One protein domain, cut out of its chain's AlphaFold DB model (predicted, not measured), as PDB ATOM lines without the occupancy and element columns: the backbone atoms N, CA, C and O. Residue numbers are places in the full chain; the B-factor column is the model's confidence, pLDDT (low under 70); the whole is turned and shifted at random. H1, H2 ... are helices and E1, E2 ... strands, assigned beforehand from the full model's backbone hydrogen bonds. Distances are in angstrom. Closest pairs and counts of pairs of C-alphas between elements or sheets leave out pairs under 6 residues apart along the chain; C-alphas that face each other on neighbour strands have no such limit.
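AT A GLANCE: This is residues 27 to 82 and 331 to 408 of the 1033 residues of an uncharacterized protein of Crassostrea gigas (UniProt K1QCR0). This flat domain has little regular structure: a small hairpin, E1 and E2, with short helix H2 at E2 and H3 beyond, while H1 leads into a long unnamed stretch whose residues 71 to 77 stick out. The printed part has 134 residues, 31 in named elements, ordered H1, E1, E2, H2, H3, with an antiparallel sheet and mixed class. It is only just loose, close to compact, with a radius of gyration of the C-alphas of 17.5 A and spans of 54 by 44 by 21 A.

HOW THE PARTS SIT: H1, residues 34 to 44, touches no helix. E1, residues 357 to 361, and E2, residues 372 to 376, form an antiparallel hairpin at 152 degrees; N 358 and O 375 are within hydrogen-bond range at 2.7 A. The closest C-alphas of E2 and H2, residues 392 to 395, are Tyr 372 and Gly 392, 4.9 A. H2 and H3, residues 400 to 405, are close but not clearly touching; their closest C-alphas, Tyr 395 and Ile 403, are 7.4 A apart. Every O i to N i+4 pair is within range in H1 and H3; H2 is too short for one.

IN THESE COORDINATES: H1 runs 15.7 A from C-alpha 34 at (107.719, 113.163, 124.123). E1 is 13.0 A long and E2 13.1 A. H3 ends at C-alpha 405, (116.445, 137.280, 127.489).

THE WHOLE: Residues 83 to 330 are not printed; C-alphas 82 and 331 are 12.3 A apart. The E2 to H2 link is long. Low pLDDT includes residues 381 to 389 and 400 to 408.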
ATOM      1  N   PHE A  27     104.569 129.718 118.219       55.91
ATOM      2  CA  PHE A  27     105.011 128.527 118.940       55.91
ATOM      3  C   PHE A  27     105.887 127.568 118.116       55.91
ATOM      4  O   PHE A  27     106.252 126.513 118.634       55.91
ATOM      5  N   ASP A  28     106.280 127.920 116.888       57.22
ATOM      6  CA  ASP A  28     107.057 127.026 116.006       57.22
ATOM      7  C   ASP A  28     108.476 126.730 116.505       57.22
ATOM      8  O   ASP A  28     109.080 125.726 116.129       57.22
ATOM      9  N   TRP A  29     109.002 127.560 117.405       62.19
ATOM     10  CA  TRP A  29     110.290 127.332 118.062       62.19
ATOM     11  C   TRP A  29     110.251 126.180 119.084       62.19
ATOM     12  O   TRP A  29     111.304 125.732 119.540       62.19
ATOM     13  N   VAL A  30     109.067 125.686 119.479       63.09
ATOM     14  CA  VAL A  30     108.941 124.593 120.455       63.09
ATOM     15  C   VAL A  30     109.188 123.249 119.754       63.09
ATOM     16  O   VAL A  30     108.336 122.796 118.989       63.09
ATOM     17  N   PRO A  31     110.307 122.546 120.029       66.06
ATOM     18  CA  PRO A  31     110.579 121.263 119.395       66.06
ATOM     19  C   PRO A  31     109.532 120.218 119.803       66.06
ATOM     20  O   PRO A  31     109.043 120.216 120.938       66.06
ATOM     21  N   LYS A  32     109.215 119.292 118.889       74.19
ATOM     22  CA  LYS A  32     108.349 118.141 119.190       74.19
ATOM     23  C   LYS A  32     108.980 117.309 120.310       74.19
ATOM     24  O   LYS A  32     110.014 116.676 120.108       74.19
ATOM     25  N   ASP A  33     108.345 117.293 121.478       85.69
ATOM     26  CA  ASP A  33     108.790 116.541 122.651       85.69
ATOM     27  C   ASP A  33     107.962 115.260 122.868       85.69
ATOM     28  O   ASP A  33     106.943 115.006 122.218       85.69
ATOM     29  N   ASN A  34     108.415 114.409 123.792       89.06
ATOM     30  CA  ASN A  34     107.719 113.163 124.123       89.06
ATOM     31  C   ASN A  34     106.331 113.409 124.740       89.06
ATOM     32  O   ASN A  34     105.433 112.586 124.567       89.06
ATOM     33  N   TYR A  35     106.129 114.552 125.406       89.38
ATOM     34  CA  TYR A  35     104.812 114.960 125.893       89.38
ATOM     35  C   TYR A  35     103.844 115.206 124.729       89.38
ATOM     36  O   TYR A  35     102.733 114.680 124.744       89.38
ATOM     37  N   GLY A  36     104.280 115.931 123.694       87.12
ATOM     38  CA  GLY A  36     103.508 116.180 122.478       87.12
ATOM     39  C   GLY A  36     103.101 114.896 121.754       87.12
ATOM     40  O   GLY A  36     101.970 114.806 121.287       87.12
ATOM     41  N   LYS A  37     103.967 113.869 121.740       88.25
ATOM     42  CA  LYS A  37     103.634 112.544 121.181       88.25
ATOM     43  C   LYS A  37     102.474 111.873 121.923       88.25
ATOM     44  O   LYS A  37     101.526 111.426 121.286       88.25
ATOM     45  N   ILE A  38     102.529 111.826 123.258       89.56
ATOM     46  CA  ILE A  38     101.448 111.237 124.069       89.56
ATOM     47  C   ILE A  38     100.174 112.065 123.948       89.56
ATOM     48  O   ILE A  38      99.098 111.507 123.759       89.56
ATOM     49  N   ASN A  39     100.292 113.389 124.027       88.38
ATOM     50  CA  ASN A  39      99.140 114.271 123.914       88.38
ATOM     51  C   ASN A  39      98.445 114.113 122.552       88.38
ATOM     52  O   ASN A  39      97.224 114.046 122.529       88.38
ATOM     53  N   GLY A  40      99.207 113.962 121.461       86.69
ATOM     54  CA  GLY A  40      98.678 113.652 120.128       86.69
ATOM     55  C   GLY A  40      97.867 112.351 120.093       86.69
ATOM     56  O   GLY A  40      96.715 112.354 119.673       86.69
ATOM     57  N   LEU A  41      98.414 111.258 120.642       85.88
ATOM     58  CA  LEU A  41      97.687 109.981 120.750       85.88
ATOM     59  C   LEU A  41      96.394 110.112 121.568       85.88
ATOM     60  O   LEU A  41      95.365 109.534 121.221       85.88
ATOM     61  N   MET A  42      96.434 110.883 122.655       87.06
ATOM     62  CA  MET A  42      95.263 111.116 123.499       87.06
ATOM     63  C   MET A  42      94.218 112.018 122.833       87.06
ATOM     64  O   MET A  42      93.034 111.882 123.134       87.06
ATOM     65  N   THR A  43      94.620 112.932 121.945       84.69
ATOM     66  CA  THR A  43      93.683 113.753 121.163       84.69
ATOM     67  C   THR A  43      93.063 112.996 119.998       84.69
ATOM     68  O   THR A  43      91.928 113.297 119.643       84.69
ATOM     69  N   ASP A  44      93.754 111.992 119.455       84.06
ATOM     70  CA  ASP A  44      93.237 111.145 118.373       84.06
ATOM     71  C   ASP A  44      92.118 110.201 118.837       84.06
ATOM     72  O   ASP A  44      91.289 109.775 118.035       84.06
ATOM     73  N   ILE A  45      92.115 109.833 120.123       81.38
ATOM     74  CA  ILE A  45      91.147 108.909 120.721       81.38
ATOM     75  C   ILE A  45      90.462 109.617 121.888       81.38
ATOM     76  O   ILE A  45      90.946 109.601 123.024       81.38
ATOM     77  N   GLN A  46      89.318 110.240 121.603       72.69
ATOM     78  CA  GLN A  46      88.537 110.956 122.616       72.69
ATOM     79  C   GLN A  46      87.220 110.266 122.944       72.69
ATOM     80  O   GLN A  46      86.737 110.387 124.074       72.69
ATOM     81  N   LYS A  47      86.624 109.554 121.983       76.62
ATOM     82  CA  LYS A  47      85.286 108.983 122.135       76.62
ATOM     83  C   LYS A  47      85.263 107.493 121.822       76.62
ATOM     84  O   LYS A  47      86.117 106.930 121.146       76.62
ATOM     85  N   SER A  48      84.207 106.840 122.300       72.69
ATOM     86  CA  SER A  48      84.028 105.389 122.192       72.69
ATOM     87  C   SER A  48      83.931 104.869 120.752       72.69
ATOM     88  O   SER A  48      84.248 103.704 120.506       72.69
ATOM     89  N   TYR A  49      83.487 105.694 119.796       77.31
ATOM     90  CA  TYR A  49      83.363 105.296 118.390       77.31
ATOM     91  C   TYR A  49      84.710 105.265 117.656       77.31
ATOM     92  O   TYR A  49      84.877 104.431 116.765       77.31
ATOM     93  N   ASP A  50      85.683 106.075 118.088       79.69
ATOM     94  CA  ASP A  50      87.035 106.130 117.509       79.69
ATOM     95  C   ASP A  50      87.747 104.770 117.636       79.69
ATOM     96  O   ASP A  50      88.547 104.368 116.792       79.69
ATOM     97  N   CYS A  51      87.383 103.997 118.662       79.94
ATOM     98  CA  CYS A  51      87.973 102.702 118.981       79.94
ATOM     99  C   CYS A  51      87.760 101.600 117.935       79.94
ATOM    100  O   CYS A  51      88.541 100.645 117.877       79.94
ATOM    101  N   LYS A  52      86.677 101.657 117.144       79.31
ATOM    102  CA  LYS A  52      86.327 100.544 116.240       79.31
ATOM    103  C   LYS A  52      87.419 100.315 115.187       79.31
ATOM    104  O   LYS A  52      87.799  99.166 114.970       79.31
ATOM    105  N   GLY A  53      87.966 101.393 114.618       79.88
ATOM    106  CA  GLY A  53      88.984 101.347 113.558       79.88
ATOM    107  C   GLY A  53      90.444 101.303 114.034       79.88
ATOM    108  O   GLY A  53      91.340 101.139 113.216       79.88
ATOM    109  N   LYS A  54      90.710 101.443 115.338       83.94
ATOM    110  CA  LYS A  54      92.073 101.539 115.895       83.94
ATOM    111  C   LYS A  54      92.604 100.178 116.355       83.94
ATOM    112  O   LYS A  54      91.849  99.361 116.881       83.94
ATOM    113  N   THR A  55      93.894  99.903 116.176       86.25
ATOM    114  CA  THR A  55      94.534  98.672 116.684       86.25
ATOM    115  C   THR A  55      94.797  98.782 118.189       86.25
ATOM    116  O   THR A  55      94.873  99.889 118.719       86.25
ATOM    117  N   GLN A  56      94.963  97.656 118.893       82.56
ATOM    118  CA  GLN A  56      95.261  97.672 120.334       82.56
ATOM    119  C   GLN A  56      96.526  98.485 120.650       82.56
ATOM    120  O   GLN A  56      96.492  99.311 121.551       82.56
ATOM    121  N   GLN A  57      97.587  98.336 119.848       83.81
ATOM    122  CA  GLN A  57      98.844  99.080 120.012       83.81
ATOM    123  C   GLN A  57      98.661 100.602 119.901       83.81
ATOM    124  O   GLN A  57      99.278 101.355 120.645       83.81
ATOM    125  N   SER A  58      97.776 101.070 119.011       85.88
ATOM    126  CA  SER A  58      97.469 102.505 118.884       85.88
ATOM    127  C   SER A  58      96.652 103.071 120.052       85.88
ATOM    128  O   SER A  58      96.527 104.283 120.184       85.88
ATOM    129  N   MET A  59      96.101 102.197 120.901       87.00
ATOM    130  CA  MET A  59      95.310 102.544 122.087       87.00
ATOM    131  C   MET A  59      96.063 102.251 123.392       87.00
ATOM    132  O   MET A  59      95.459 102.277 124.462       87.00
ATOM    133  N   THR A  60      97.364 101.969 123.305       90.88
ATOM    134  CA  THR A  60      98.264 101.745 124.440       90.88
ATOM    135  C   THR A  60      99.407 102.752 124.395       90.88
ATOM    136  O   THR A  60      99.989 102.983 123.336       90.88
ATOM    137  N   LEU A  61      99.743 103.353 125.533       91.69
ATOM    138  CA  LEU A  61     100.907 104.226 125.664       91.69
ATOM    139  C   LEU A  61     102.178 103.401 125.930       91.69
ATOM    140  O   LEU A  61     102.086 102.264 126.393       91.69
ATOM    141  N   PRO A  62     103.376 103.973 125.706       90.38
ATOM    142  CA  PRO A  62     104.636 103.310 126.041       90.38
ATOM    143  C   PRO A  62     104.720 102.902 127.524       90.38
ATOM    144  O   PRO A  62     104.338 103.686 128.399       90.38
ATOM    145  N   LYS A  63     105.297 101.727 127.811       85.44
ATOM    146  CA  LYS A  63     105.440 101.151 129.166       85.44
ATOM    147  C   LYS A  63     106.073 102.114 130.182       85.44
ATOM    148  O   LYS A  63     105.583 102.268 131.298       85.44
ATOM    149  N   ASP A  64     107.088 102.871 129.760       87.31
ATOM    150  CA  ASP A  64     107.837 103.798 130.626       87.31
ATOM    151  C   ASP A  64     107.169 105.175 130.809       87.31
ATOM    152  O   ASP A  64     107.793 106.132 131.282       87.31
ATOM    153  N   THR A  65     105.898 105.320 130.418       88.75
ATOM    154  CA  THR A  65     105.142 106.570 130.597       88.75
ATOM    155  C   THR A  65     104.922 106.887 132.078       88.75
ATOM    156  O   THR A  65     105.001 108.047 132.492       88.75
ATOM    157  N   VAL A  66     104.674 105.860 132.896       87.38
ATOM    158  CA  VAL A  66     104.456 106.003 134.340       87.38
ATOM    159  C   VAL A  66     105.738 105.640 135.082       87.38
ATOM    160  O   VAL A  66     106.133 104.483 135.149       87.38
ATOM    161  N   SER A  67     106.390 106.637 135.680       80.94
ATOM    162  CA  SER A  67     107.603 106.416 136.472       80.94
ATOM    163  C   SER A  67     107.298 105.888 137.879       80.94
ATOM    164  O   SER A  67     106.312 106.289 138.501       80.94
ATOM    165  N   GLN A  68     108.199 105.054 138.416       80.12
ATOM    166  CA  GLN A  68     108.100 104.442 139.751       80.12
ATOM    167  C   GLN A  68     106.791 103.666 139.991       80.12
ATOM    168  O   GLN A  68     106.051 103.955 140.932       80.12
ATOM    169  N   ILE A  69     106.515 102.662 139.162       87.62
ATOM    170  CA  ILE A  69     105.424 101.711 139.415       87.62
ATOM    171  C   ILE A  69     105.715 100.925 140.712       87.62
ATOM    172  O   ILE A  69     106.851 100.471 140.899       87.62
ATOM    173  N   PRO A  70     104.736 100.779 141.627       89.56
ATOM    174  CA  PRO A  70     104.935 100.040 142.861       89.56
ATOM    175  C   PRO A  70     105.037  98.539 142.633       89.56
ATOM    176  O   PRO A  70     104.185  97.932 141.991       89.56
ATOM    177  N   ARG A  71     106.094  97.954 143.199       89.06
ATOM    178  CA  ARG A  71     106.337  96.512 143.254       89.06
ATOM    179  C   ARG A  71     106.278  96.060 144.705       89.06
ATOM    180  O   ARG A  71     106.855  96.733 145.563       89.06
ATOM    181  N   ALA A  72     105.618  94.932 144.963       87.31
ATOM    182  CA  ALA A  72     105.336  94.433 146.309       87.31
ATOM    183  C   ALA A  72     106.590  94.350 147.204       87.31
ATOM    184  O   ALA A  72     106.582  94.842 148.331       87.31
ATOM    185  N   ASN A  73     107.702  93.833 146.678       87.75
ATOM    186  CA  ASN A  73     108.962  93.673 147.411       87.75
ATOM    187  C   ASN A  73     109.763  94.975 147.626       87.75
ATOM    188  O   ASN A  73     110.714  94.996 148.405       87.75
ATOM    189  N   GLN A  74     109.379  96.079 146.979       85.88
ATOM    190  CA  GLN A  74     110.034  97.386 147.118       85.88
ATOM    191  C   GLN A  74     109.250  98.358 148.011       85.88
ATOM    192  O   GLN A  74     109.748  99.446 148.302       85.88
ATOM    193  N   LEU A  75     108.040  97.998 148.458       85.75
ATOM    194  CA  LEU A  75     107.138  98.914 149.165       85.75
ATOM    195  C   LEU A  75     107.708  99.468 150.480       85.75
ATOM    196  O   LEU A  75     107.396 100.606 150.831       85.75
ATOM    197  N   LEU A  76     108.528  98.680 151.182       80.38
ATOM    198  CA  LEU A  76     109.134  99.042 152.469       80.38
ATOM    199  C   LEU A  76     110.487  99.752 152.330       80.38
ATOM    200  O   LEU A  76     110.809 100.625 153.131       80.38
ATOM    201  N   ASN A  77     111.273  99.384 151.315       78.44
ATOM    202  CA  ASN A  77     112.669  99.816 151.186       78.44
ATOM    203  C   ASN A  77     112.825 101.057 150.299       78.44
ATOM    204  O   ASN A  77     113.827 101.767 150.381       78.44
ATOM    205  N   LYS A  78     111.846 101.322 149.427       77.06
ATOM    206  CA  LYS A  78     111.887 102.432 148.479       77.06
ATOM    207  C   LYS A  78     111.168 103.649 149.043       77.06
ATOM    208  O   LYS A  78     110.029 103.563 149.492       77.06
ATOM    209  N   ILE A  79     111.811 104.808 148.951       71.44
ATOM    210  CA  ILE A  79     111.163 106.083 149.259       71.44
ATOM    211  C   ILE A  79     110.224 106.424 148.102       71.44
ATOM    212  O   ILE A  79     110.661 106.704 146.983       71.44
ATOM    213  N   TRP A  80     108.924 106.396 148.379       73.19
ATOM    214  CA  TRP A  80     107.892 106.810 147.438       73.19
ATOM    215  C   TRP A  80     107.735 108.323 147.482       73.19
ATOM    216  O   TRP A  80     107.620 108.922 148.551       73.19
ATOM    217  N   TYR A  81     107.676 108.961 146.319       67.75
ATOM    218  CA  TYR A  81     107.253 110.352 146.273       67.75
ATOM    219  C   TYR A  81     105.808 110.482 146.772       67.75
ATOM    220  O   TYR A  81     104.973 109.606 146.548       67.75
ATOM    221  N   SER A  82     105.482 111.620 147.392       64.81
ATOM    222  CA  SER A  82     104.130 111.898 147.909       64.81
ATOM    223  C   SER A  82     103.025 111.720 146.847       64.81
ATOM    224  O   SER A  82     101.925 111.271 147.163       64.81
ATOM    225  N   PHE A 331     103.477 112.846 136.255       86.94
ATOM    226  CA  PHE A 331     104.753 112.432 135.667       86.94
ATOM    227  C   PHE A 331     105.863 113.405 136.064       86.94
ATOM    228  O   PHE A 331     105.594 114.567 136.358       86.94
ATOM    229  N   ASN A 332     107.108 112.929 136.079       86.81
ATOM    230  CA  ASN A 332     108.261 113.767 136.379       86.81
ATOM    231  C   ASN A 332     108.897 114.263 135.075       86.81
ATOM    232  O   ASN A 332     109.511 113.484 134.350       86.81
ATOM    233  N   ALA A 333     108.741 115.559 134.802       88.50
ATOM    234  CA  ALA A 333     109.262 116.202 133.597       88.50
ATOM    235  C   ALA A 333     110.784 116.433 133.622       88.50
ATOM    236  O   ALA A 333     111.380 116.752 132.592       88.50
ATOM    237  N   CYS A 334     111.420 116.325 134.791       88.56
ATOM    238  CA  CYS A 334     112.839 116.611 134.945       88.56
ATOM    239  C   CYS A 334     113.722 115.532 134.292       88.56
ATOM    240  O   CYS A 334     113.276 114.396 134.099       88.56
ATOM    241  N   PRO A 335     114.988 115.848 133.973       88.06
ATOM    242  CA  PRO A 335     115.953 114.858 133.502       88.06
ATOM    243  C   PRO A 335     116.142 113.702 134.495       88.06
ATOM    244  O   PRO A 335     115.880 113.846 135.696       88.06
ATOM    245  N   VAL A 336     116.626 112.564 133.987       86.12
ATOM    246  CA  VAL A 336     116.971 111.400 134.814       86.12
ATOM    247  C   VAL A 336     117.973 111.823 135.885       86.12
ATOM    248  O   VAL A 336     118.987 112.461 135.610       86.12
ATOM    249  N   SER A 337     117.642 111.522 137.133       77.88
ATOM    250  CA  SER A 337     118.431 111.894 138.309       77.88
ATOM    251  C   SER A 337     118.074 110.973 139.472       77.88
ATOM    252  O   SER A 337     117.150 110.168 139.371       77.88
ATOM    253  N   ILE A 338     118.733 111.120 140.624       71.44
ATOM    254  CA  ILE A 338     118.354 110.396 141.855       71.44
ATOM    255  C   ILE A 338     116.870 110.658 142.214       71.44
ATOM    256  O   ILE A 338     116.172 109.784 142.720       71.44
ATOM    257  N   GLY A 339     116.364 111.858 141.898       66.50
ATOM    258  CA  GLY A 339     114.962 112.256 142.066       66.50
ATOM    259  C   GLY A 339     114.029 111.886 140.900       66.50
ATOM    260  O   GLY A 339     112.848 112.226 140.938       66.50
ATOM    261  N   ASN A 340     114.546 111.246 139.851       76.19
ATOM    262  CA  ASN A 340     113.783 110.722 138.721       76.19
ATOM    263  C   ASN A 340     114.508 109.494 138.145       76.19
ATOM    264  O   ASN A 340     115.185 109.622 137.119       76.19
ATOM    265  N   PRO A 341     114.460 108.332 138.822       77.25
ATOM    266  CA  PRO A 341     115.142 107.144 138.325       77.25
ATOM    267  C   PRO A 341     114.515 106.709 136.996       77.25
ATOM    268  O   PRO A 341     113.290 106.624 136.885       77.25
ATOM    269  N   GLY A 342     115.358 106.459 135.994       75.12
ATOM    270  CA  GLY A 342     114.932 105.904 134.710       75.12
ATOM    271  C   GLY A 342     114.607 104.405 134.803       75.12
ATOM    272  O   GLY A 342     114.977 103.768 135.792       75.12
ATOM    273  N   PRO A 343     113.939 103.837 133.783       79.19
ATOM    274  CA  PRO A 343     113.492 104.484 132.543       79.19
ATOM    275  C   PRO A 343     112.222 105.338 132.734       79.19
ATOM    276  O   PRO A 343     111.332 105.005 133.513       79.19
ATOM    277  N   SER A 344     112.144 106.483 132.046       84.06
ATOM    278  CA  SER A 344     110.941 107.327 132.020       84.06
ATOM    279  C   SER A 344     110.816 108.040 130.678       84.06
ATOM    280  O   SER A 344     111.628 108.906 130.344       84.06
ATOM    281  N   PHE A 345     109.765 107.706 129.927       88.25
ATOM    282  CA  PHE A 345     109.501 108.247 128.590       88.25
ATOM    283  C   PHE A 345     109.289 109.772 128.597       88.25
ATOM    284  O   PHE A 345     109.626 110.466 127.639       88.25
ATOM    285  N   LEU A 346     108.760 110.303 129.702       88.38
ATOM    286  CA  LEU A 346     108.475 111.727 129.901       88.38
ATOM    287  C   LEU A 346     109.594 112.483 130.635       88.38
ATOM    288  O   LEU A 346     109.402 113.638 131.015       88.38
ATOM    289  N   SER A 347     110.759 111.863 130.844       88.88
ATOM    290  CA  SER A 347     111.913 112.560 131.418       88.88
ATOM    291  C   SER A 347     112.532 113.541 130.418       88.88
ATOM    292  O   SER A 347     112.535 113.313 129.210       88.88
ATOM    293  N   GLY A 348     113.043 114.666 130.923       86.75
ATOM    294  CA  GLY A 348     113.721 115.675 130.100       86.75
ATOM    295  C   GLY A 348     112.804 116.557 129.244       86.75
ATOM    296  O   GLY A 348     113.310 117.351 128.460       86.75
ATOM    297  N   VAL A 349     111.477 116.476 129.409       88.56
ATOM    298  CA  VAL A 349     110.524 117.390 128.742       88.56
ATOM    299  C   VAL A 349     110.443 118.764 129.420       88.56
ATOM    300  O   VAL A 349     109.793 119.675 128.912       88.56
ATOM    301  N   SER A 350     111.084 118.936 130.582       87.81
ATOM    302  CA  SER A 350     111.207 120.242 131.227       87.81
ATOM    303  C   SER A 350     112.026 121.198 130.367       87.81
ATOM    304  O   SER A 350     113.128 120.854 129.945       87.81
ATOM    305  N   LYS A 351     111.571 122.440 130.231       82.88
ATOM    306  CA  LYS A 351     112.304 123.478 129.502       82.88
ATOM    307  C   LYS A 351     113.397 124.175 130.338       82.88
ATOM    308  O   LYS A 351     113.976 125.158 129.887       82.88
ATOM    309  N   CYS A 352     113.699 123.691 131.551       82.81
ATOM    310  CA  CYS A 352     114.758 124.259 132.392       82.81
ATOM    311  C   CYS A 352     116.135 124.165 131.709       82.81
ATOM    312  O   CYS A 352     116.540 123.099 131.242       82.81
ATOM    313  N   LYS A 353     116.903 125.260 131.727       81.69
ATOM    314  CA  LYS A 353     118.277 125.305 131.207       81.69
ATOM    315  C   LYS A 353     119.224 124.579 132.165       81.69
ATOM    316  O   LYS A 353     119.550 125.122 133.215       81.69
ATOM    317  N   THR A 354     119.711 123.393 131.804       78.44
ATOM    318  CA  THR A 354     120.547 122.534 132.677       78.44
ATOM    319  C   THR A 354     121.854 123.187 133.148       78.44
ATOM    320  O   THR A 354     122.342 122.873 134.231       78.44
ATOM    321  N   LYS A 355     122.412 124.127 132.369       79.12
ATOM    322  CA  LYS A 355     123.635 124.871 132.732       79.12
ATOM    323  C   LYS A 355     123.407 125.866 133.876       79.12
ATOM    324  O   LYS A 355     124.233 125.965 134.779       79.12
ATOM    325  N   THR A 356     122.296 126.600 133.845       77.06
ATOM    326  CA  THR A 356     122.018 127.708 134.778       77.06
ATOM    327  C   THR A 356     121.012 127.338 135.865       77.06
ATOM    328  O   THR A 356     120.966 127.988 136.909       77.06
ATOM    329  N   THR A 357     120.199 126.305 135.638       78.94
ATOM    330  CA  THR A 357     119.108 125.886 136.520       78.94
ATOM    331  C   THR A 357     119.026 124.375 136.693       78.94
ATOM    332  O   THR A 357     119.327 123.595 135.791       78.94
ATOM    333  N   GLN A 358     118.520 123.974 137.851       83.25
ATOM    334  CA  GLN A 358     118.152 122.627 138.227       83.25
ATOM    335  C   GLN A 358     116.628 122.470 138.181       83.25
ATOM    336  O   GLN A 358     115.885 123.259 138.768       83.25
ATOM    337  N   CYS A 359     116.146 121.422 137.518       85.56
ATOM    338  CA  CYS A 359     114.724 121.091 137.502       85.56
ATOM    339  C   CYS A 359     114.304 120.407 138.809       85.56
ATOM    340  O   CYS A 359     114.952 119.467 139.271       85.56
ATOM    341  N   LYS A 360     113.178 120.847 139.376       85.38
ATOM    342  CA  LYS A 360     112.514 120.192 140.503       85.38
ATOM    343  C   LYS A 360     111.056 119.895 140.163       85.38
ATOM    344  O   LYS A 360     110.297 120.809 139.854       85.38
ATOM    345  N   HIS A 361     110.656 118.634 140.286       84.38
ATOM    346  CA  HIS A 361     109.277 118.187 140.067       84.38
ATOM    347  C   HIS A 361     108.283 118.823 141.052       84.38
ATOM    348  O   HIS A 361     108.595 119.000 142.236       84.38
ATOM    349  N   VAL A 362     107.072 119.121 140.573       84.12
ATOM    350  CA  VAL A 362     105.935 119.556 141.395       84.12
ATOM    351  C   VAL A 362     104.831 118.507 141.343       84.12
ATOM    352  O   VAL A 362     104.170 118.312 140.329       84.12
ATOM    353  N   SER A 363     104.601 117.878 142.488       81.50
ATOM    354  CA  SER A 363     103.557 116.877 142.698       81.50
ATOM    355  C   SER A 363     102.137 117.469 142.764       81.50
ATOM    356  O   SER A 363     101.953 118.631 143.131       81.50
ATOM    357  N   GLY A 364     101.126 116.648 142.471       79.19
ATOM    358  CA  GLY A 364      99.695 116.947 142.594       79.19
ATOM    359  C   GLY A 364      99.092 117.700 141.406       79.19
ATOM    360  O   GLY A 364      98.088 118.396 141.569       79.19
ATOM    361  N   LYS A 365      99.713 117.628 140.224       83.69
ATOM    362  CA  LYS A 365      99.261 118.349 139.017       83.69
ATOM    363  C   LYS A 365      98.645 117.439 137.950       83.69
ATOM    364  O   LYS A 365      98.059 117.964 137.003       83.69
ATOM    365  N   GLY A 366      98.698 116.123 138.140       86.38
ATOM    366  CA  GLY A 366      98.291 115.109 137.176       86.38
ATOM    367  C   GLY A 366      99.165 115.124 135.925       86.38
ATOM    368  O   GLY A 366     100.278 115.660 135.916       86.38
ATOM    369  N   PHE A 367      98.630 114.581 134.837       89.00
ATOM    370  CA  PHE A 367      99.238 114.673 133.515       89.00
ATOM    371  C   PHE A 367      99.012 116.076 132.927       89.00
ATOM    372  O   PHE A 367      98.116 116.304 132.115       89.00
ATOM    373  N   LYS A 368      99.803 117.053 133.383       87.56
ATOM    374  CA  LYS A 368      99.804 118.433 132.871       87.56
ATOM    375  C   LYS A 368     101.226 118.926 132.629       87.56
ATOM    376  O   LYS A 368     102.108 118.731 133.465       87.56
ATOM    377  N   ARG A 369     101.435 119.615 131.504       87.00
ATOM    378  CA  ARG A 369     102.710 120.277 131.197       87.00
ATOM    379  C   ARG A 369     103.019 121.370 132.231       87.00
ATOM    380  O   ARG A 369     102.110 121.973 132.800       87.00
ATOM    381  N   GLY A 370     104.304 121.616 132.491       86.62
ATOM    382  CA  GLY A 370     104.741 122.661 133.426       86.62
ATOM    383  C   GLY A 370     104.681 122.282 134.911       86.62
ATOM    384  O   GLY A 370     104.841 123.153 135.767       86.62
ATOM    385  N   ALA A 371     104.481 121.001 135.246       89.00
ATOM    386  CA  ALA A 371     104.517 120.472 136.615       89.00
ATOM    387  C   ALA A 371     105.950 120.362 137.189       89.00
ATOM    388  O   ALA A 371     106.341 119.359 137.778       89.00
ATOM    389  N   TYR A 372     106.758 121.402 137.015       88.00
ATOM    390  CA  TYR A 372     108.119 121.503 137.530       88.00
ATOM    391  C   TYR A 372     108.427 122.951 137.908       88.00
ATOM    392  O   TYR A 372     107.656 123.866 137.631       88.00
ATOM    393  N   VAL A 373     109.545 123.162 138.582       87.94
ATOM    394  CA  VAL A 373     110.082 124.470 138.949       87.94
ATOM    395  C   VAL A 373     111.560 124.464 138.593       87.94
ATOM    396  O   VAL A 373     112.263 123.505 138.917       87.94
ATOM    397  N   CYS A 374     112.030 125.524 137.941       83.44
ATOM    398  CA  CYS A 374     113.447 125.682 137.632       83.44
ATOM    399  C   CYS A 374     114.109 126.477 138.758       83.44
ATOM    400  O   CYS A 374     113.762 127.632 139.007       83.44
ATOM    401  N   ILE A 375     115.044 125.839 139.459       79.88
ATOM    402  CA  ILE A 375     115.799 126.425 140.565       79.88
ATOM    403  C   ILE A 375     117.160 126.876 140.043       79.88
ATOM    404  O   ILE A 375     117.808 126.110 139.350       79.88
ATOM    405  N   CYS A 376     117.623 128.086 140.359       75.06
ATOM    406  CA  CYS A 376     118.970 128.521 139.960       75.06
ATOM    407  C   CYS A 376     120.065 127.611 140.538       75.06
ATOM    408  O   CYS A 376     120.017 127.255 141.718       75.06
ATOM    409  N   ASN A 377     121.069 127.294 139.719       72.69
ATOM    410  CA  ASN A 377     122.309 126.672 140.180       72.69
ATOM    411  C   ASN A 377     123.128 127.677 141.014       72.69
ATOM    412  O   ASN A 377     122.953 128.890 140.890       72.69
ATOM    413  N   SER A 378     124.048 127.189 141.851       66.25
ATOM    414  CA  SER A 378     124.941 128.053 142.640       66.25
ATOM    415  C   SER A 378     125.727 129.019 141.739       66.25
ATOM    416  O   SER A 378     126.206 128.627 140.675       66.25
ATOM    417  N   GLY A 379     125.841 130.287 142.148       62.75
ATOM    418  CA  GLY A 379     126.438 131.362 141.339       62.75
ATOM    419  C   GLY A 379     125.515 132.007 140.294       62.75
ATOM    420  O   GLY A 379     125.939 132.943 139.617       62.75
ATOM    421  N   TYR A 380     124.262 131.557 140.169       70.12
ATOM    422  CA  TYR A 380     123.247 132.150 139.293       70.12
ATOM    423  C   TYR A 380     122.087 132.732 140.108       70.12
ATOM    424  O   TYR A 380     121.712 132.195 141.151       70.12
ATOM    425  N   SER A 381     121.499 133.831 139.633       64.62
ATOM    426  CA  SER A 381     120.353 134.480 140.285       64.62
ATOM    427  C   SER A 381     119.188 134.684 139.321       64.62
ATOM    428  O   SER A 381     119.390 134.853 138.116       64.62
ATOM    429  N   TYR A 382     117.964 134.639 139.857       67.25
ATOM    430  CA  TYR A 382     116.761 134.913 139.076       67.25
ATOM    431  C   TYR A 382     116.754 136.375 138.608       67.25
ATOM    432  O   TYR A 382     117.176 137.253 139.366       67.25
ATOM    433  N   PRO A 383     116.228 136.652 137.406       65.94
ATOM    434  CA  PRO A 383     116.014 138.014 136.941       65.94
ATOM    435  C   PRO A 383     115.158 138.819 137.937       65.94
ATOM    436  O   PRO A 383     114.186 138.272 138.464       65.94
ATOM    437  N   PRO A 384     115.428 140.122 138.154       57.50
ATOM    438  CA  PRO A 384     114.691 140.944 139.124       57.50
ATOM    439  C   PRO A 384     113.173 141.006 138.889       57.50
ATOM    440  O   PRO A 384     112.413 141.254 139.820       57.50
ATOM    441  N   ARG A 385     112.732 140.788 137.642       60.25
ATOM    442  CA  ARG A 385     111.323 140.855 137.221       60.25
ATOM    443  C   ARG A 385     110.533 139.567 137.484       60.25
ATOM    444  O   ARG A 385     109.309 139.595 137.407       60.25
ATOM    445  N   VAL A 386     111.197 138.451 137.796       62.97
ATOM    446  CA  VAL A 386     110.547 137.144 137.970       62.97
ATOM    447  C   VAL A 386     110.572 136.743 139.443       62.97
ATOM    448  O   VAL A 386     111.633 136.607 140.047       62.97
ATOM    449  N   GLY A 387     109.391 136.521 140.027       60.19
ATOM    450  CA  GLY A 387     109.264 136.050 141.405       60.19
ATOM    451  C   GLY A 387     109.816 134.625 141.569       60.19
ATOM    452  O   GLY A 387     109.318 133.710 140.907       60.19
ATOM    453  N   PRO A 388     110.815 134.386 142.439       63.69
ATOM    454  CA  PRO A 388     111.347 133.050 142.648       63.69
ATOM    455  C   PRO A 388     110.426 132.188 143.536       63.69
ATOM    456  O   PRO A 388     109.825 132.691 144.488       63.69
ATOM    457  N   PRO A 389     110.361 130.866 143.301       68.94
ATOM    458  CA  PRO A 389     111.034 130.148 142.225       68.94
ATOM    459  C   PRO A 389     110.208 130.160 140.923       68.94
ATOM    460  O   PRO A 389     108.976 130.136 140.963       68.94
ATOM    461  N   TRP A 390     110.883 130.167 139.770       74.62
ATOM    462  CA  TRP A 390     110.213 130.272 138.470       74.62
ATOM    463  C   TRP A 390     109.452 128.982 138.141       74.62
ATOM    464  O   TRP A 390     110.028 127.889 138.079       74.62
ATOM    465  N   LYS A 391     108.131 129.094 137.986       84.56
ATOM    466  CA  LYS A 391     107.250 127.940 137.799       84.56
ATOM    467  C   LYS A 391     107.303 127.465 136.353       84.56
ATOM    468  O   LYS A 391     107.217 128.261 135.423       84.56
ATOM    469  N   GLY A 392     107.342 126.151 136.169       84.38
ATOM    470  CA  GLY A 392     107.312 125.513 134.858       84.38
ATOM    471  C   GLY A 392     106.075 125.909 134.060       84.38
ATOM    472  O   GLY A 392     106.195 126.172 132.879       84.38
ATOM    473  N   GLY A 393     104.908 126.057 134.695       83.69
ATOM    474  CA  GLY A 393     103.694 126.534 134.018       83.69
ATOM    475  C   GLY A 393     103.817 127.930 133.389       83.69
ATOM    476  O   GLY A 393     103.184 128.174 132.366       83.69
ATOM    477  N   ASP A 394     104.643 128.811 133.960       80.62
ATOM    478  CA  ASP A 394     104.938 130.127 133.380       80.62
ATOM    479  C   ASP A 394     105.958 129.973 132.243       80.62
ATOM    480  O   ASP A 394     105.780 130.529 131.166       80.62
ATOM    481  N   TYR A 395     106.966 129.115 132.438       78.19
ATOM    482  CA  TYR A 395     107.957 128.765 131.415       78.19
ATOM    483  C   TYR A 395     107.324 128.106 130.175       78.19
ATOM    484  O   TYR A 395     107.766 128.317 129.050       78.19
ATOM    485  N   GLU A 396     106.266 127.312 130.353       82.31
ATOM    486  CA  GLU A 396     105.556 126.681 129.240       82.31
ATOM    487  C   GLU A 396     104.798 127.680 128.365       82.31
ATOM    488  O   GLU A 396     104.588 127.388 127.188       82.31
ATOM    489  N   LYS A 397     104.406 128.828 128.931       79.75
ATOM    490  CA  LYS A 397     103.705 129.917 128.236       79.75
ATOM    491  C   LYS A 397     104.646 130.997 127.704       79.75
ATOM    492  O   LYS A 397     104.214 131.791 126.877       79.75
ATOM    493  N   ALA A 398     105.878 131.044 128.204       74.12
ATOM    494  CA  ALA A 398     106.852 132.058 127.838       74.12
ATOM    495  C   ALA A 398     107.244 131.948 126.359       74.12
ATOM    496  O   ALA A 398     107.364 130.848 125.812       74.12
ATOM    497  N   THR A 399     107.453 133.102 125.733       74.00
ATOM    498  CA  THR A 399     107.948 133.218 124.354       74.00
ATOM    499  C   THR A 399     109.439 132.880 124.266       74.00
ATOM    500  O   THR A 399     110.155 132.878 125.270       74.00
ATOM    501  N   GLU A 400     109.934 132.623 123.052       68.06
ATOM    502  CA  GLU A 400     111.367 132.403 122.810       68.06
ATOM    503  C   GLU A 400     112.215 133.583 123.309       68.06
ATOM    504  O   GLU A 400     113.236 133.378 123.968       68.06
ATOM    505  N   PHE A 401     111.752 134.814 123.058       67.00
ATOM    506  CA  PHE A 401     112.407 136.031 123.527       67.00
ATOM    507  C   PHE A 401     112.487 136.069 125.054       67.00
ATOM    508  O   PHE A 401     113.573 136.215 125.599       67.00
ATOM    509  N   GLU A 402     111.375 135.843 125.760       67.00
ATOM    510  CA  GLU A 402     111.371 135.816 127.228       67.00
ATOM    511  C   GLU A 402     112.326 134.741 127.773       67.00
ATOM    512  O   GLU A 402     113.140 135.013 128.653       67.00
ATOM    513  N   ILE A 403     112.306 133.526 127.227       67.25
ATOM    514  CA  ILE A 403     113.175 132.428 127.685       67.25
ATOM    515  C   ILE A 403     114.664 132.724 127.452       67.25
ATOM    516  O   ILE A 403     115.512 132.316 128.260       67.25
ATOM    517  N   ASN A 404     114.999 133.396 126.351       65.50
ATOM    518  CA  ASN A 404     116.375 133.715 125.985       65.50
ATOM    519  C   ASN A 404     116.908 134.968 126.686       65.50
ATOM    520  O   ASN A 404     118.056 134.932 127.124       65.50
ATOM    521  N   ASP A 405     116.079 135.996 126.871       58.97
ATOM    522  CA  ASP A 405     116.445 137.280 127.489       58.97
ATOM    523  C   ASP A 405     116.518 137.195 129.028       58.97
ATOM    524  O   ASP A 405     117.313 137.883 129.673       58.97
ATOM    525  N   TYR A 406     115.792 136.254 129.648       57.28
ATOM    526  CA  TYR A 406     116.000 135.868 131.050       57.28
ATOM    527  C   TYR A 406     117.279 135.016 131.217       57.28
ATOM    528  O   TYR A 406     117.249 133.864 131.663       57.28
ATOM    529  N   ILE A 407     118.437 135.584 130.863       50.66
ATOM    530  CA  ILE A 407     119.751 135.037 131.209       50.66
ATOM    531  C   ILE A 407     119.915 135.175 132.723       50.66
ATOM    532  O   ILE A 407     119.986 136.274 133.271       50.66
ATOM    533  N   PHE A 408     119.977 134.041 133.419       55.00
ATOM    534  CA  PHE A 408     120.350 134.017 134.827       55.00
ATOM    535  C   PHE A 408     121.720 134.677 134.997       55.00
ATOM    536  O   PHE A 408     122.709 134.222 134.420       55.00
TER     537      PHE A 408